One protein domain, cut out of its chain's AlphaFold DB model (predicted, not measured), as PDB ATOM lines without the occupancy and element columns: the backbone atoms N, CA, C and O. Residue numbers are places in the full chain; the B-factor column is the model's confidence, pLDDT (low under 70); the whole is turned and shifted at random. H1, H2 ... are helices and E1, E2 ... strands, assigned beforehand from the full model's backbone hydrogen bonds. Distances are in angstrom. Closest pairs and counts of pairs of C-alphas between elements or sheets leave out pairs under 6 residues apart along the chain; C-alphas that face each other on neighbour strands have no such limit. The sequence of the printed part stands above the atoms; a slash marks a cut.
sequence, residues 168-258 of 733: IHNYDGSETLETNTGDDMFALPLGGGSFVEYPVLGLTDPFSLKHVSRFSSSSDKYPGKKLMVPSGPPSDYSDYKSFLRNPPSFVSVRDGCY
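This is residues 168 to 258 of the 733 residues of an uncharacterized protein of Micavibrio sp (UniProt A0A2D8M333). Little regular structure: loops surround a three-strand antiparallel sheet, ordered E2 E3 E5, and a two-strand antiparallel ribbon, E1 and E4, with short helix H1 between E4 and E5. The printed part has 91 residues, 34 in named elements, running E1 E2 E3 E4 H1 E5; its class is mixed. It is compact, radius of gyration of the C-alphas 12.7 A, spanning 36 by 28 by 25 A.

E1, residues 185 to 188, is antiparallel to E4, residues 227 to 230, with N 186 and O 229 2.8 A apart. E2, residues 193 to 197, and E3, residues 209 to 214, form a hairpin, with N 196 and O 210 2.8 A apart. E5, residues 251 to 257, is antiparallel to E3, with N 252 and O 213 2.8 A apart. H1, residues 238 to 245, has every O i to N i+4 pair within hydrogen-bond range and only grazes sheet E2 E3 E5; its closest C-alphas to E4 are Tyr 240 and Pro 230, 5.1 A.

E3 measures 16.8 A and E5 19.2 A. C-alpha 185 is at (-78.260, 30.912, 40.362), C-alpha 257 at (-96.214, 19.933, 51.071).

The printed part has no cut. Links E2 to E3 and E3 to E4 are long. pLDDT is under 70 at residues 170 to 176, 179, and 182 to 183.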
ATOM      1  N   ILE A 168     -83.530  25.716  51.456       77.81
ATOM      2  CA  ILE A 168     -83.339  24.380  50.891       77.81
ATOM      3  C   ILE A 168     -83.481  23.368  52.011       77.81
ATOM      4  O   ILE A 168     -82.748  23.429  52.996       77.81
ATOM      5  N   HIS A 169     -84.403  22.429  51.831       76.00
ATOM      6  CA  HIS A 169     -84.700  21.399  52.814       76.00
ATOM      7  C   HIS A 169     -84.362  20.026  52.243       76.00
ATOM      8  O   HIS A 169     -84.881  19.620  51.199       76.00
ATOM      9  N   ASN A 170     -83.488  19.316  52.952       67.56
ATOM     10  CA  ASN A 170     -83.131  17.932  52.670       67.56
ATOM     11  C   ASN A 170     -83.665  17.033  53.777       67.56
ATOM     12  O   ASN A 170     -83.630  17.392  54.953       67.56
ATOM     13  N   TYR A 171     -84.150  15.855  53.387       57.31
ATOM     14  CA  TYR A 171     -84.822  14.913  54.284       57.31
ATOM     15  C   TYR A 171     -83.912  14.414  55.429       57.31
ATOM     16  O   TYR A 171     -84.403  14.061  56.498       57.31
ATOM     17  N   ASP A 172     -82.588  14.420  55.233       54.34
ATOM     18  CA  ASP A 172     -81.574  13.913  56.169       54.34
ATOM     19  C   ASP A 172     -80.605  14.985  56.712       54.34
ATOM     20  O   ASP A 172     -79.649  14.654  57.414       54.34
ATOM     21  N   GLY A 173     -80.827  16.265  56.391       50.53
ATOM     22  CA  GLY A 173     -79.938  17.362  56.787       50.53
ATOM     23  C   GLY A 173     -78.599  17.434  56.031       50.53
ATOM     24  O   GLY A 173     -77.730  18.207  56.432       50.53
ATOM     25  N   SER A 174     -78.405  16.669  54.950       56.75
ATOM     26  CA  SER A 174     -77.276  16.869  54.024       56.75
ATOM     27  C   SER A 174     -77.520  18.081  53.113       56.75
ATOM     28  O   SER A 174     -78.662  18.469  52.924       56.75
ATOM     29  N   GLU A 175     -76.497  18.722  52.538       56.66
ATOM     30  CA  GLU A 175     -76.679  19.742  51.486       56.66
ATOM     31  C   GLU A 175     -76.536  19.086  50.103       56.66
ATOM     32  O   GLU A 175     -75.431  18.745  49.682       56.66
ATOM     33  N   THR A 176     -77.643  18.889  49.379       67.75
ATOM     34  CA  THR A 176     -77.629  18.332  48.006       67.75
ATOM     35  C   THR A 176     -77.738  19.401  46.913       67.75
ATOM     36  O   THR A 176     -77.583  19.087  45.734       67.75
ATOM     37  N   LEU A 177     -77.937  20.669  47.288       73.25
ATOM     38  CA  LEU A 177     -77.956  21.842  46.414       73.25
ATOM     39  C   LEU A 177     -76.967  22.888  46.931       73.25
ATOM     40  O   LEU A 177     -76.937  23.181  48.122       73.25
ATOM     41  N   GLU A 178     -76.203  23.503  46.030       75.88
ATOM     42  CA  GLU A 178     -75.292  24.592  46.394       75.88
ATOM     43  C   GLU A 178     -75.950  25.954  46.153       75.88
ATOM     44  O   GLU A 178     -76.234  26.335  45.012       75.88
ATOM     45  N   THR A 179     -76.169  26.706  47.233       69.62
ATOM     46  CA  THR A 179     -76.827  28.025  47.218       69.62
ATOM     47  C   THR A 179     -75.874  29.175  46.897       69.62
ATOM     48  O   THR A 179     -76.302  30.203  46.365       69.62
ATOM     49  N   ASN A 180     -74.576  29.027  47.181       70.00
ATOM     50  CA  ASN A 180     -73.580  30.085  47.016       70.00
ATOM     51  C   ASN A 180     -72.662  29.847  45.808       70.00
ATOM     52  O   ASN A 180     -71.505  29.453  45.929       70.00
ATOM     53  N   THR A 181     -73.204  30.109  44.626       72.38
ATOM     54  CA  THR A 181     -72.515  30.032  43.328       72.38
ATOM     55  C   THR A 181     -71.722  31.298  42.980       72.38
ATOM     56  O   THR A 181     -71.008  31.313  41.981       72.38
ATOM     57  N   GLY A 182     -71.848  32.362  43.783       67.81
ATOM     58  CA  GLY A 182     -71.285  33.686  43.488       67.81
ATOM     59  C   GLY A 182     -72.090  34.534  42.488       67.81
ATOM     60  O   GLY A 182     -71.657  35.636  42.166       67.81
ATOM     61  N   ASP A 183     -73.248  34.058  42.024       67.62
ATOM     62  CA  ASP A 183     -74.206  34.761  41.147       67.62
ATOM     63  C   ASP A 183     -75.656  34.513  41.606       67.62
ATOM     64  O   ASP A 183     -75.848  33.966  42.683       67.62
ATOM     65  N   ASP A 184     -76.680  34.898  40.844       73.00
ATOM     66  CA  ASP A 184     -78.114  34.707  41.123       73.00
ATOM     67  C   ASP A 184     -78.674  33.340  40.665       73.00
ATOM     68  O   ASP A 184     -79.866  33.204  40.370       73.00
ATOM     69  N   MET A 185     -77.849  32.291  40.659       83.44
ATOM     70  CA  MET A 185     -78.260  30.912  40.362       83.44
ATOM     71  C   MET A 185     -77.979  29.965  41.540       83.44
ATOM     72  O   MET A 185     -77.244  30.302  42.455       83.44
ATOM     73  N   PHE A 186     -78.553  28.771  41.567       84.50
ATOM     74  CA  PHE A 186     -78.169  27.696  42.491       84.50
ATOM     75  C   PHE A 186     -77.769  26.456  41.699       84.50
ATOM     76  O   PHE A 186     -78.196  26.281  40.561       84.50
ATOM     77  N   ALA A 187     -76.904  25.612  42.256       85.38
ATOM     78  CA  ALA A 187     -76.305  24.514  41.508       85.38
ATOM     79  C   ALA A 187     -76.836  23.143  41.960       85.38
ATOM     80  O   ALA A 187     -76.694  22.757  43.120       85.38
ATOM     81  N   LEU A 188     -77.410  22.398  41.009       85.75
ATOM     82  CA  LEU A 188     -77.998  21.068  41.177       85.75
ATOM     83  C   LEU A 188     -77.060  19.966  40.635       85.75
ATOM     84  O   LEU A 188     -76.875  19.844  39.410       85.75
ATOM     85  N   PRO A 189     -76.423  19.168  41.513       83.25
ATOM     86  CA  PRO A 189     -75.569  18.058  41.108       83.25
ATOM     87  C   PRO A 189     -76.380  16.911  40.493       83.25
ATOM     88  O   PRO A 189     -77.586  16.781  40.690       83.25
ATOM     89  N   LEU A 190     -75.702  16.066  39.714       82.44
ATOM     90  CA  LEU A 190     -76.303  14.852  39.169       82.44
ATOM     91  C   LEU A 190     -76.648  13.880  40.308       82.44
ATOM     92  O   LEU A 190     -75.779  13.563  41.116       82.44
ATOM     93  N   GLY A 191     -77.895  13.405  40.350       75.75
ATOM     94  CA  GLY A 191     -78.401  12.557  41.432       75.75
ATOM     95  C   GLY A 191     -78.814  13.324  42.691       75.75
ATOM     96  O   GLY A 191     -79.213  12.688  43.660       75.75
ATOM     97  N   GLY A 192     -78.717  14.659  42.688       77.62
ATOM     98  CA  GLY A 192     -79.215  15.507  43.769       77.62
ATOM     99  C   GLY A 192     -80.719  15.762  43.661       77.62
ATOM    100  O   GLY A 192     -81.267  15.824  42.554       77.62
ATOM    101  N   GLY A 193     -81.354  15.953  44.814       78.81
ATOM    102  CA  GLY A 193     -82.751  16.345  44.963       78.81
ATOM    103  C   GLY A 193     -82.975  17.035  46.307       78.81
ATOM    104  O   GLY A 193     -82.384  16.625  47.307       78.81
ATOM    105  N   SER A 194     -83.783  18.097  46.310       80.69
ATOM    106  CA  SER A 194     -84.197  18.817  47.524       80.69
ATOM    107  C   SER A 194     -85.569  19.449  47.357       80.69
ATOM    108  O   SER A 194     -86.007  19.757  46.242       80.69
ATOM    109  N   PHE A 195     -86.186  19.781  48.489       84.62
ATOM    110  CA  PHE A 195     -87.244  20.776  48.524       84.62
ATOM    111  C   PHE A 195     -86.640  22.179  48.496       84.62
ATOM    112  O   PHE A 195     -85.768  22.522  49.291       84.62
ATOM    113  N   VAL A 196     -87.122  22.985  47.560       84.25
ATOM    114  CA  VAL A 196     -86.793  24.396  47.398       84.25
ATOM    115  C   VAL A 196     -88.012  25.188  47.843       84.25
ATOM    116  O   VAL A 196     -89.074  25.105  47.221       84.25
ATOM    117  N   GLU A 197     -87.852  25.931  48.930       84.19
ATOM    118  CA  GLU A 197     -88.851  26.839  49.471       84.19
ATOM    119  C   GLU A 197     -88.468  28.289  49.162       84.19
ATOM    120  O   GLU A 197     -87.327  28.704  49.365       84.19
ATOM    121  N   TYR A 198     -89.438  29.076  48.713       82.44
ATOM    122  CA  TYR A 198     -89.302  30.496  48.417       82.44
ATOM    123  C   TYR A 198     -90.262  31.306  49.307       82.44
ATOM    124  O   TYR A 198     -91.357  31.666  48.867       82.44
ATOM    125  N   PRO A 199     -89.886  31.628  50.563       78.06
ATOM    126  CA  PRO A 199     -90.806  32.253  51.519       78.06
ATOM    127  C   PRO A 199     -91.404  33.579  51.032       78.06
ATOM    128  O   PRO A 199     -92.555  33.892  51.329       78.06
ATOM    129  N   VAL A 200     -90.647  34.342  50.231       77.94
ATOM    130  CA  VAL A 200     -91.066  35.646  49.681       77.94
ATOM    131  C   VAL A 200     -92.292  35.538  48.764       77.94
ATOM    132  O   VAL A 200     -93.062  36.490  48.663       77.94
ATOM    133  N   LEU A 201     -92.506  34.389  48.114       80.12
ATOM    134  CA  LEU A 201     -93.666  34.161  47.250       80.12
ATOM    135  C   LEU A 201     -94.964  33.921  48.051       80.12
ATOM    136  O   LEU A 201     -96.060  34.114  47.525       80.12
ATOM    137  N   GLY A 202     -94.852  33.565  49.336       76.44
ATOM    138  CA  GLY A 202     -95.980  33.324  50.234       76.44
ATOM    139  C   GLY A 202     -96.690  31.986  49.998       76.44
ATOM    140  O   GLY A 202     -96.608  31.374  48.939       76.44
ATOM    141  N   LEU A 203     -97.438  31.512  50.993       74.00
ATOM    142  CA  LEU A 203     -98.008  30.150  51.020       74.00
ATOM    143  C   LEU A 203     -99.129  29.884  50.003       74.00
ATOM    144  O   LEU A 203     -99.616  28.762  49.903       74.00
ATOM    145  N   THR A 204     -99.581  30.910  49.290       75.00
ATOM    146  CA  THR A 204    -100.631  30.807  48.266       75.00
ATOM    147  C   THR A 204    -100.079  30.771  46.847       75.00
ATOM    148  O   THR A 204    -100.834  30.501  45.914       75.00
ATOM    149  N   ASP A 205     -98.796  31.092  46.652       82.44
ATOM    150  CA  ASP A 205     -98.170  30.981  45.338       82.44
ATOM    151  C   ASP A 205     -97.763  29.511  45.113       82.44
ATOM    152  O   ASP A 205     -97.065  28.918  45.941       82.44
ATOM    153  N   PRO A 206     -98.206  28.886  44.006       83.62
ATOM    154  CA  PRO A 206     -97.922  27.485  43.747       83.62
ATOM    155  C   PRO A 206     -96.426  27.220  43.585       83.62
ATOM    156  O   PRO A 206     -96.011  26.087  43.757       83.62
ATOM    157  N   PHE A 207     -95.589  28.212  43.277       86.75
ATOM    158  CA  PHE A 207     -94.144  28.041  43.107       86.75
ATOM    159  C   PHE A 207     -93.347  28.195  44.411       86.75
ATOM    160  O   PHE A 207     -92.131  28.026  44.381       86.75
ATOM    161  N   SER A 208     -93.998  28.477  45.542       84.38
ATOM    162  CA  SER A 208     -93.321  28.710  46.827       84.38
ATOM    163  C   SER A 208     -92.678  27.473  47.432       84.38
ATOM    164  O   SER A 208     -91.740  27.613  48.202       84.38
ATOM    165  N   LEU A 209     -93.156  26.274  47.101       86.69
ATOM    166  CA  LEU A 209     -92.551  25.019  47.539       86.69
ATOM    167  C   LEU A 209     -92.561  24.013  46.392       86.69
ATOM    168  O   LEU A 209     -93.619  23.658  45.852       86.69
ATOM    169  N   LYS A 210     -91.370  23.555  46.011       88.38
ATOM    170  CA  LYS A 210     -91.169  22.571  44.945       88.38
ATOM    171  C   LYS A 210     -90.101  21.578  45.333       88.38
ATOM    172  O   LYS A 210     -89.080  21.952  45.894       88.38
ATOM    173  N   HIS A 211     -90.307  20.328  44.962       88.06
ATOM    174  CA  HIS A 211     -89.262  19.328  44.996       88.06
ATOM    175  C   HIS A 211     -88.577  19.276  43.627       88.06
ATOM    176  O   HIS A 211     -89.236  19.017  42.615       88.06
ATOM    177  N   VAL A 212     -87.270  19.541  43.581       87.31
ATOM    178  CA  VAL A 212     -86.485  19.577  42.339       87.31
ATOM    179  C   VAL A 212     -85.369  18.545  42.424       87.31
ATOM    180  O   VAL A 212     -84.541  18.616  43.328       87.31
ATOM    181  N   SER A 213     -85.315  17.623  41.462       86.25
ATOM    182  CA  SER A 213     -84.273  16.594  41.391       86.25
ATOM    183  C   SER A 213     -83.725  16.394  39.983       86.25
ATOM    184  O   SER A 213     -84.420  16.592  38.985       86.25
ATOM    185  N   ARG A 214     -82.445  16.021  39.881       86.19
ATOM    186  CA  ARG A 214     -81.761  15.754  38.606       86.19
ATOM    187  C   ARG A 214     -81.357  14.296  38.520       86.19
ATOM    188  O   ARG A 214     -80.635  13.785  39.372       86.19
ATOM    189  N   PHE A 215     -81.730  13.653  37.425       83.19
ATOM    190  CA  PHE A 215     -81.434  12.248  37.176       83.19
ATOM    191  C   PHE A 215     -80.530  12.072  35.954       83.19
ATOM    192  O   PHE A 215     -80.424  12.942  35.091       83.19
ATOM    193  N   SER A 216     -79.852  10.925  35.885       80.06
ATOM    194  CA  SER A 216     -79.000  10.589  34.742       80.06
ATOM    195  C   SER A 216     -79.843  10.349  33.494       80.06
ATOM    196  O   SER A 216     -80.786   9.558  33.508       80.06
ATOM    197  N   SER A 217     -79.501  11.031  32.403       79.62
ATOM    198  CA  SER A 217     -80.196  10.935  31.122       79.62
ATOM    199  C   SER A 217     -79.212  11.122  29.975       79.62
ATOM    200  O   SER A 217     -78.300  11.937  30.061       79.62
ATOM    201  N   SER A 218     -79.434  10.436  28.853       77.50
ATOM    202  CA  SER A 218     -78.665  10.644  27.616       77.50
ATOM    203  C   SER A 218     -78.856  12.041  27.008       77.50
ATOM    204  O   SER A 218     -78.057  12.462  26.175       77.50
ATOM    205  N   SER A 219     -79.905  12.757  27.429       78.44
ATOM    206  CA  SER A 219     -80.157  14.158  27.064       78.44
ATOM    207  C   SER A 219     -79.348  15.164  27.893       78.44
ATOM    208  O   SER A 219     -79.240  16.330  27.511       78.44
ATOM    209  N   ASP A 220     -78.743  14.723  29.000       81.75
ATOM    210  CA  ASP A 220     -77.845  15.546  29.802       81.75
ATOM    211  C   ASP A 220     -76.477  15.621  29.116       81.75
ATOM    212  O   ASP A 220     -75.655  14.706  29.176       81.75
ATOM    213  N   LYS A 221     -76.236  16.732  28.415       79.50
ATOM    214  CA  LYS A 221     -75.008  16.954  27.641       79.50
ATOM    215  C   LYS A 221     -73.756  17.061  28.526       79.50
ATOM    216  O   LYS A 221     -72.646  16.883  28.023       79.50
ATOM    217  N   TYR A 222     -73.912  17.362  29.819       80.44
ATOM    218  CA  TYR A 222     -72.803  17.631  30.737       80.44
ATOM    219  C   TYR A 222     -73.032  16.989  32.124       80.44
ATOM    220  O   TYR A 222     -73.104  17.700  33.131       80.44
ATOM    221  N   PRO A 223     -73.057  15.645  32.226       75.81
ATOM    222  CA  PRO A 223     -73.366  14.938  33.476       75.81
ATOM    223  C   PRO A 223     -72.303  15.141  34.571       75.81
ATOM    224  O   PRO A 223     -72.596  15.027  35.755       75.81
ATOM    225  N   GLY A 224     -71.065  15.495  34.195       76.62
ATOM    226  CA  GLY A 224     -69.979  15.828  35.130       76.62
ATOM    227  C   GLY A 224     -69.972  17.284  35.622       76.62
ATOM    228  O   GLY A 224     -69.028  17.692  36.297       76.62
ATOM    229  N   LYS A 225     -70.967  18.096  35.244       83.25
ATOM    230  CA  LYS A 225     -71.125  19.493  35.681       83.25
ATOM    231  C   LYS A 225     -72.415  19.643  36.479       83.25
ATOM    232  O   LYS A 225     -73.392  18.948  36.211       83.25
ATOM    233  N   LYS A 226     -72.435  20.568  37.441       85.38
ATOM    234  CA  LYS A 226     -73.661  20.951  38.155       85.38
ATOM    235  C   LYS A 226     -74.559  21.771  37.229       85.38
ATOM    236  O   LYS A 226     -74.054  22.536  36.409       85.38
ATOM    237  N   LEU A 227     -75.867  21.567  37.329       87.38
ATOM    238  CA  LEU A 227     -76.854  22.328  36.576       87.38
ATOM    239  C   LEU A 227     -77.117  23.627  37.328       87.38
ATOM    240  O   LEU A 227     -77.497  23.578  38.490       87.38
ATOM    241  N   MET A 228     -76.940  24.762  36.665       87.69
ATOM    242  CA  MET A 228     -77.292  26.053  37.244       87.69
ATOM    243  C   MET A 228     -78.790  26.290  37.062       87.69
ATOM    244  O   MET A 228     -79.308  26.168  35.950       87.69
ATOM    245  N   VAL A 229     -79.477  26.607  38.151       87.56
ATOM    246  CA  VAL A 229     -80.911  26.869  38.203       87.56
ATOM    247  C   VAL A 229     -81.118  28.334  38.596       87.56
ATOM    248  O   VAL A 229     -80.516  28.780  39.574       87.56
ATOM    249  N   PRO A 230     -81.921  29.111  37.853       88.00
ATOM    250  CA  PRO A 230     -82.117  30.527  38.151       88.00
ATOM    251  C   PRO A 230     -82.824  30.721  39.497       88.00
ATOM    252  O   PRO A 230     -83.827  30.063  39.768       88.00
ATOM    253  N   SER A 231     -82.318  31.638  40.329       80.75
ATOM    254  CA  SER A 231     -82.957  32.012  41.600       80.75
ATOM    255  C   SER A 231     -83.863  33.239  41.482       80.75
ATOM    256  O   SER A 231     -84.753  33.393  42.305       80.75
ATOM    257  N   GLY A 232     -83.659  34.107  40.488       74.75
ATOM    258  CA  GLY A 232     -84.300  35.423  40.378       74.75
ATOM    259  C   GLY A 232     -85.031  35.659  39.048       74.75
ATOM    260  O   GLY A 232     -85.391  34.684  38.387       74.75
ATOM    261  N   PRO A 233     -85.289  36.927  38.666       81.19
ATOM    262  CA  PRO A 233     -84.924  38.165  39.371       81.19
ATOM    263  C   PRO A 233     -85.810  38.440  40.610       81.19
ATOM    264  O   PRO A 233     -86.971  38.037  40.620       81.19
ATOM    265  N   PRO A 234     -85.323  39.167  41.640       74.06
ATOM    266  CA  PRO A 234     -86.062  39.409  42.894       74.06
ATOM    267  C   PRO A 234     -87.401  40.158  42.769       74.06
ATOM    268  O   PRO A 234     -88.126  40.276  43.752       74.06
ATOM    269  N   SER A 235     -87.713  40.719  41.598       78.56
ATOM    270  CA  SER A 235     -88.944  41.472  41.339       78.56
ATOM    271  C   SER A 235     -90.185  40.587  41.229       78.56
ATOM    272  O   SER A 235     -91.234  40.929  41.762       78.56
ATOM    273  N   ASP A 236     -90.083  39.480  40.497       82.62
ATOM    274  CA  ASP A 236     -91.215  38.615  40.140       82.62
ATOM    275  C   ASP A 236     -90.834  37.128  40.039       82.62
ATOM    276  O   ASP A 236     -91.704  36.270  39.844       82.62
ATOM    277  N   TYR A 237     -89.542  36.820  40.200       86.69
ATOM    278  CA  TYR A 237     -88.965  35.485  40.108       86.69
ATOM    279  C   TYR A 237     -89.320  34.783  38.788       86.69
ATOM    280  O   TYR A 237     -89.501  33.563  38.752       86.69
ATOM    281  N   SER A 238     -89.455  35.551  37.697       88.12
ATOM    282  CA  SER A 238     -89.907  35.054  36.393       88.12
ATOM    283  C   SER A 238     -89.082  33.880  35.879       88.12
ATOM    284  O   SER A 238     -89.662  32.925  35.356       88.12
ATOM    285  N   ASP A 239     -87.758  33.921  36.049       88.75
ATOM    286  CA  ASP A 239     -86.852  32.927  35.470       88.75
ATOM    287  C   ASP A 239     -86.878  31.636  36.279       88.75
ATOM    288  O   ASP A 239     -86.964  30.553  35.698       88.75
ATOM    289  N   TYR A 240     -86.934  31.742  37.610       88.94
ATOM    290  CA  TYR A 240     -87.207  30.607  38.492       88.94
ATOM    291  C   TYR A 240     -88.544  29.940  38.141       88.94
ATOM    292  O   TYR A 240     -88.597  28.745  37.842       88.94
ATOM    293  N   LYS A 241     -89.631  30.719  38.071       90.56
ATOM    294  CA  LYS A 241     -90.957  30.192  37.714       90.56
ATOM    295  C   LYS A 241     -90.973  29.601  36.296       90.56
ATOM    296  O   LYS A 241     -91.688  28.635  36.040       90.56
ATOM    297  N   SER A 242     -90.206  30.165  35.361       91.88
ATOM    298  CA  SER A 242     -90.077  29.659  33.990       91.88
ATOM    299  C   SER A 242     -89.334  28.324  33.940       91.88
ATOM    300  O   SER A 242     -89.813  27.391  33.294       91.88
ATOM    301  N   PHE A 243     -88.225  28.210  34.678       92.06
ATOM    302  CA  PHE A 243     -87.474  26.967  34.832       92.06
ATOM    303  C   PHE A 243     -88.355  25.853  35.399       92.06
ATOM    304  O   PHE A 243     -88.375  24.755  34.856       92.06
ATOM    305  N   LEU A 244     -89.133  26.143  36.446       90.81
ATOM    306  CA  LEU A 244     -90.014  25.149  37.059       90.81
ATOM    307  C   LEU A 244     -91.151  24.690  36.140       90.81
ATOM    308  O   LEU A 244     -91.550  23.532  36.203       90.81
ATOM    309  N   ARG A 245     -91.677  25.579  35.286       91.62
ATOM    310  CA  ARG A 245     -92.715  25.222  34.304       91.62
ATOM    311  C   ARG A 245     -92.172  24.411  33.134       91.62
ATOM    312  O   ARG A 245     -92.892  23.580  32.595       91.62
ATOM    313  N   ASN A 246     -90.936  24.681  32.722       92.44
ATOM    314  CA  ASN A 246     -90.307  24.052  31.563       92.44
ATOM    315  C   ASN A 246     -88.913  23.514  31.924       92.44
ATOM    316  O   ASN A 246     -87.913  23.988  31.371       92.44
ATOM    317  N   PRO A 247     -88.816  22.549  32.857       91.00
ATOM    318  CA  PRO A 247     -87.530  22.014  33.259       91.00
ATOM    319  C   PRO A 247     -86.912  21.204  32.108       91.00
ATOM    320  O   PRO A 247     -87.633  20.627  31.286       91.00
ATOM    321  N   PRO A 248     -85.572  21.115  32.028       89.94
ATOM    322  CA  PRO A 248     -84.915  20.188  31.115       89.94
ATOM    323  C   PRO A 248     -85.417  18.751  31.315       89.94
ATOM    324  O   PRO A 248     -85.718  18.350  32.435       89.94
ATOM    325  N   SER A 249     -85.416  17.928  30.262       88.56
ATOM    326  CA  SER A 249     -85.926  16.541  30.297       88.56
ATOM    327  C   SER A 249     -85.200  15.593  31.260       88.56
ATOM    328  O   SER A 249     -85.607  14.446  31.408       88.56
ATOM    329  N   PHE A 250     -84.102  16.042  31.868       86.69
ATOM    330  CA  PHE A 250     -83.301  15.330  32.866       86.69
ATOM    331  C   PHE A 250     -83.464  15.900  34.289       86.69
ATOM    332  O   PHE A 250     -82.712  15.545  35.199       86.69
ATOM    333  N   VAL A 251     -84.438  16.793  34.480       89.12
ATOM    334  CA  VAL A 251     -84.830  17.380  35.763       89.12
ATOM    335  C   VAL A 251     -86.299  17.059  36.023       89.12
ATOM    336  O   VAL A 251     -87.147  17.228  35.150       89.12
ATOM    337  N   SER A 252     -86.600  16.598  37.232       87.88
ATOM    338  CA  SER A 252     -87.955  16.395  37.731       87.88
ATOM    339  C   SER A 252     -88.322  17.548  38.655       87.88
ATOM    340  O   SER A 252     -87.585  17.859  39.588       87.88
ATOM    341  N   VAL A 253     -89.475  18.162  38.402       90.06
ATOM    342  CA  VAL A 253     -90.087  19.162  39.279       90.06
ATOM    343  C   VAL A 253     -91.428  18.600  39.725       90.06
ATOM    344  O   VAL A 253     -92.257  18.256  38.884       90.06
ATOM    345  N   ARG A 254     -91.621  18.471  41.037       88.94
ATOM    346  CA  ARG A 254     -92.874  18.014  41.649       88.94
ATOM    347  C   ARG A 254     -93.343  19.008  42.689       88.94
ATOM    348  O   ARG A 254     -92.530  19.732  43.275       88.94
ATOM    349  N   ASP A 255     -94.641  19.019  42.942       88.25
ATOM    350  CA  ASP A 255     -95.167  19.800  44.045       88.25
ATOM    351  C   ASP A 255     -94.735  19.213  45.393       88.25
ATOM    352  O   ASP A 255     -94.396  18.031  45.507       88.25
ATOM    353  N   GLY A 256     -94.692  20.073  46.410       85.31
ATOM    354  CA  GLY A 256     -94.339  19.699  47.771       85.31
ATOM    355  C   GLY A 256     -95.362  20.213  48.774       85.31
ATOM    356  O   GLY A 256     -96.073  21.186  48.512       85.31
ATOM    357  N   CYS A 257     -95.401  19.560  49.929       86.00
ATOM    358  CA  CYS A 257     -96.214  19.933  51.071       86.00
ATOM    359  C   CYS A 257     -95.346  20.135  52.308       86.00
ATOM    360  O   CYS A 257     -94.383  19.399  52.542       86.00
ATOM    361  N   TYR A 258     -95.710  21.146  53.091       81.94
ATOM    362  CA  TYR A 258     -95.034  21.515  54.323       81.94
ATOM    363  C   TYR A 258     -95.210  20.445  55.408       81.94
ATOM    364  O   TYR A 258     -96.262  19.795  55.461       81.94
TER     365      TYR A 258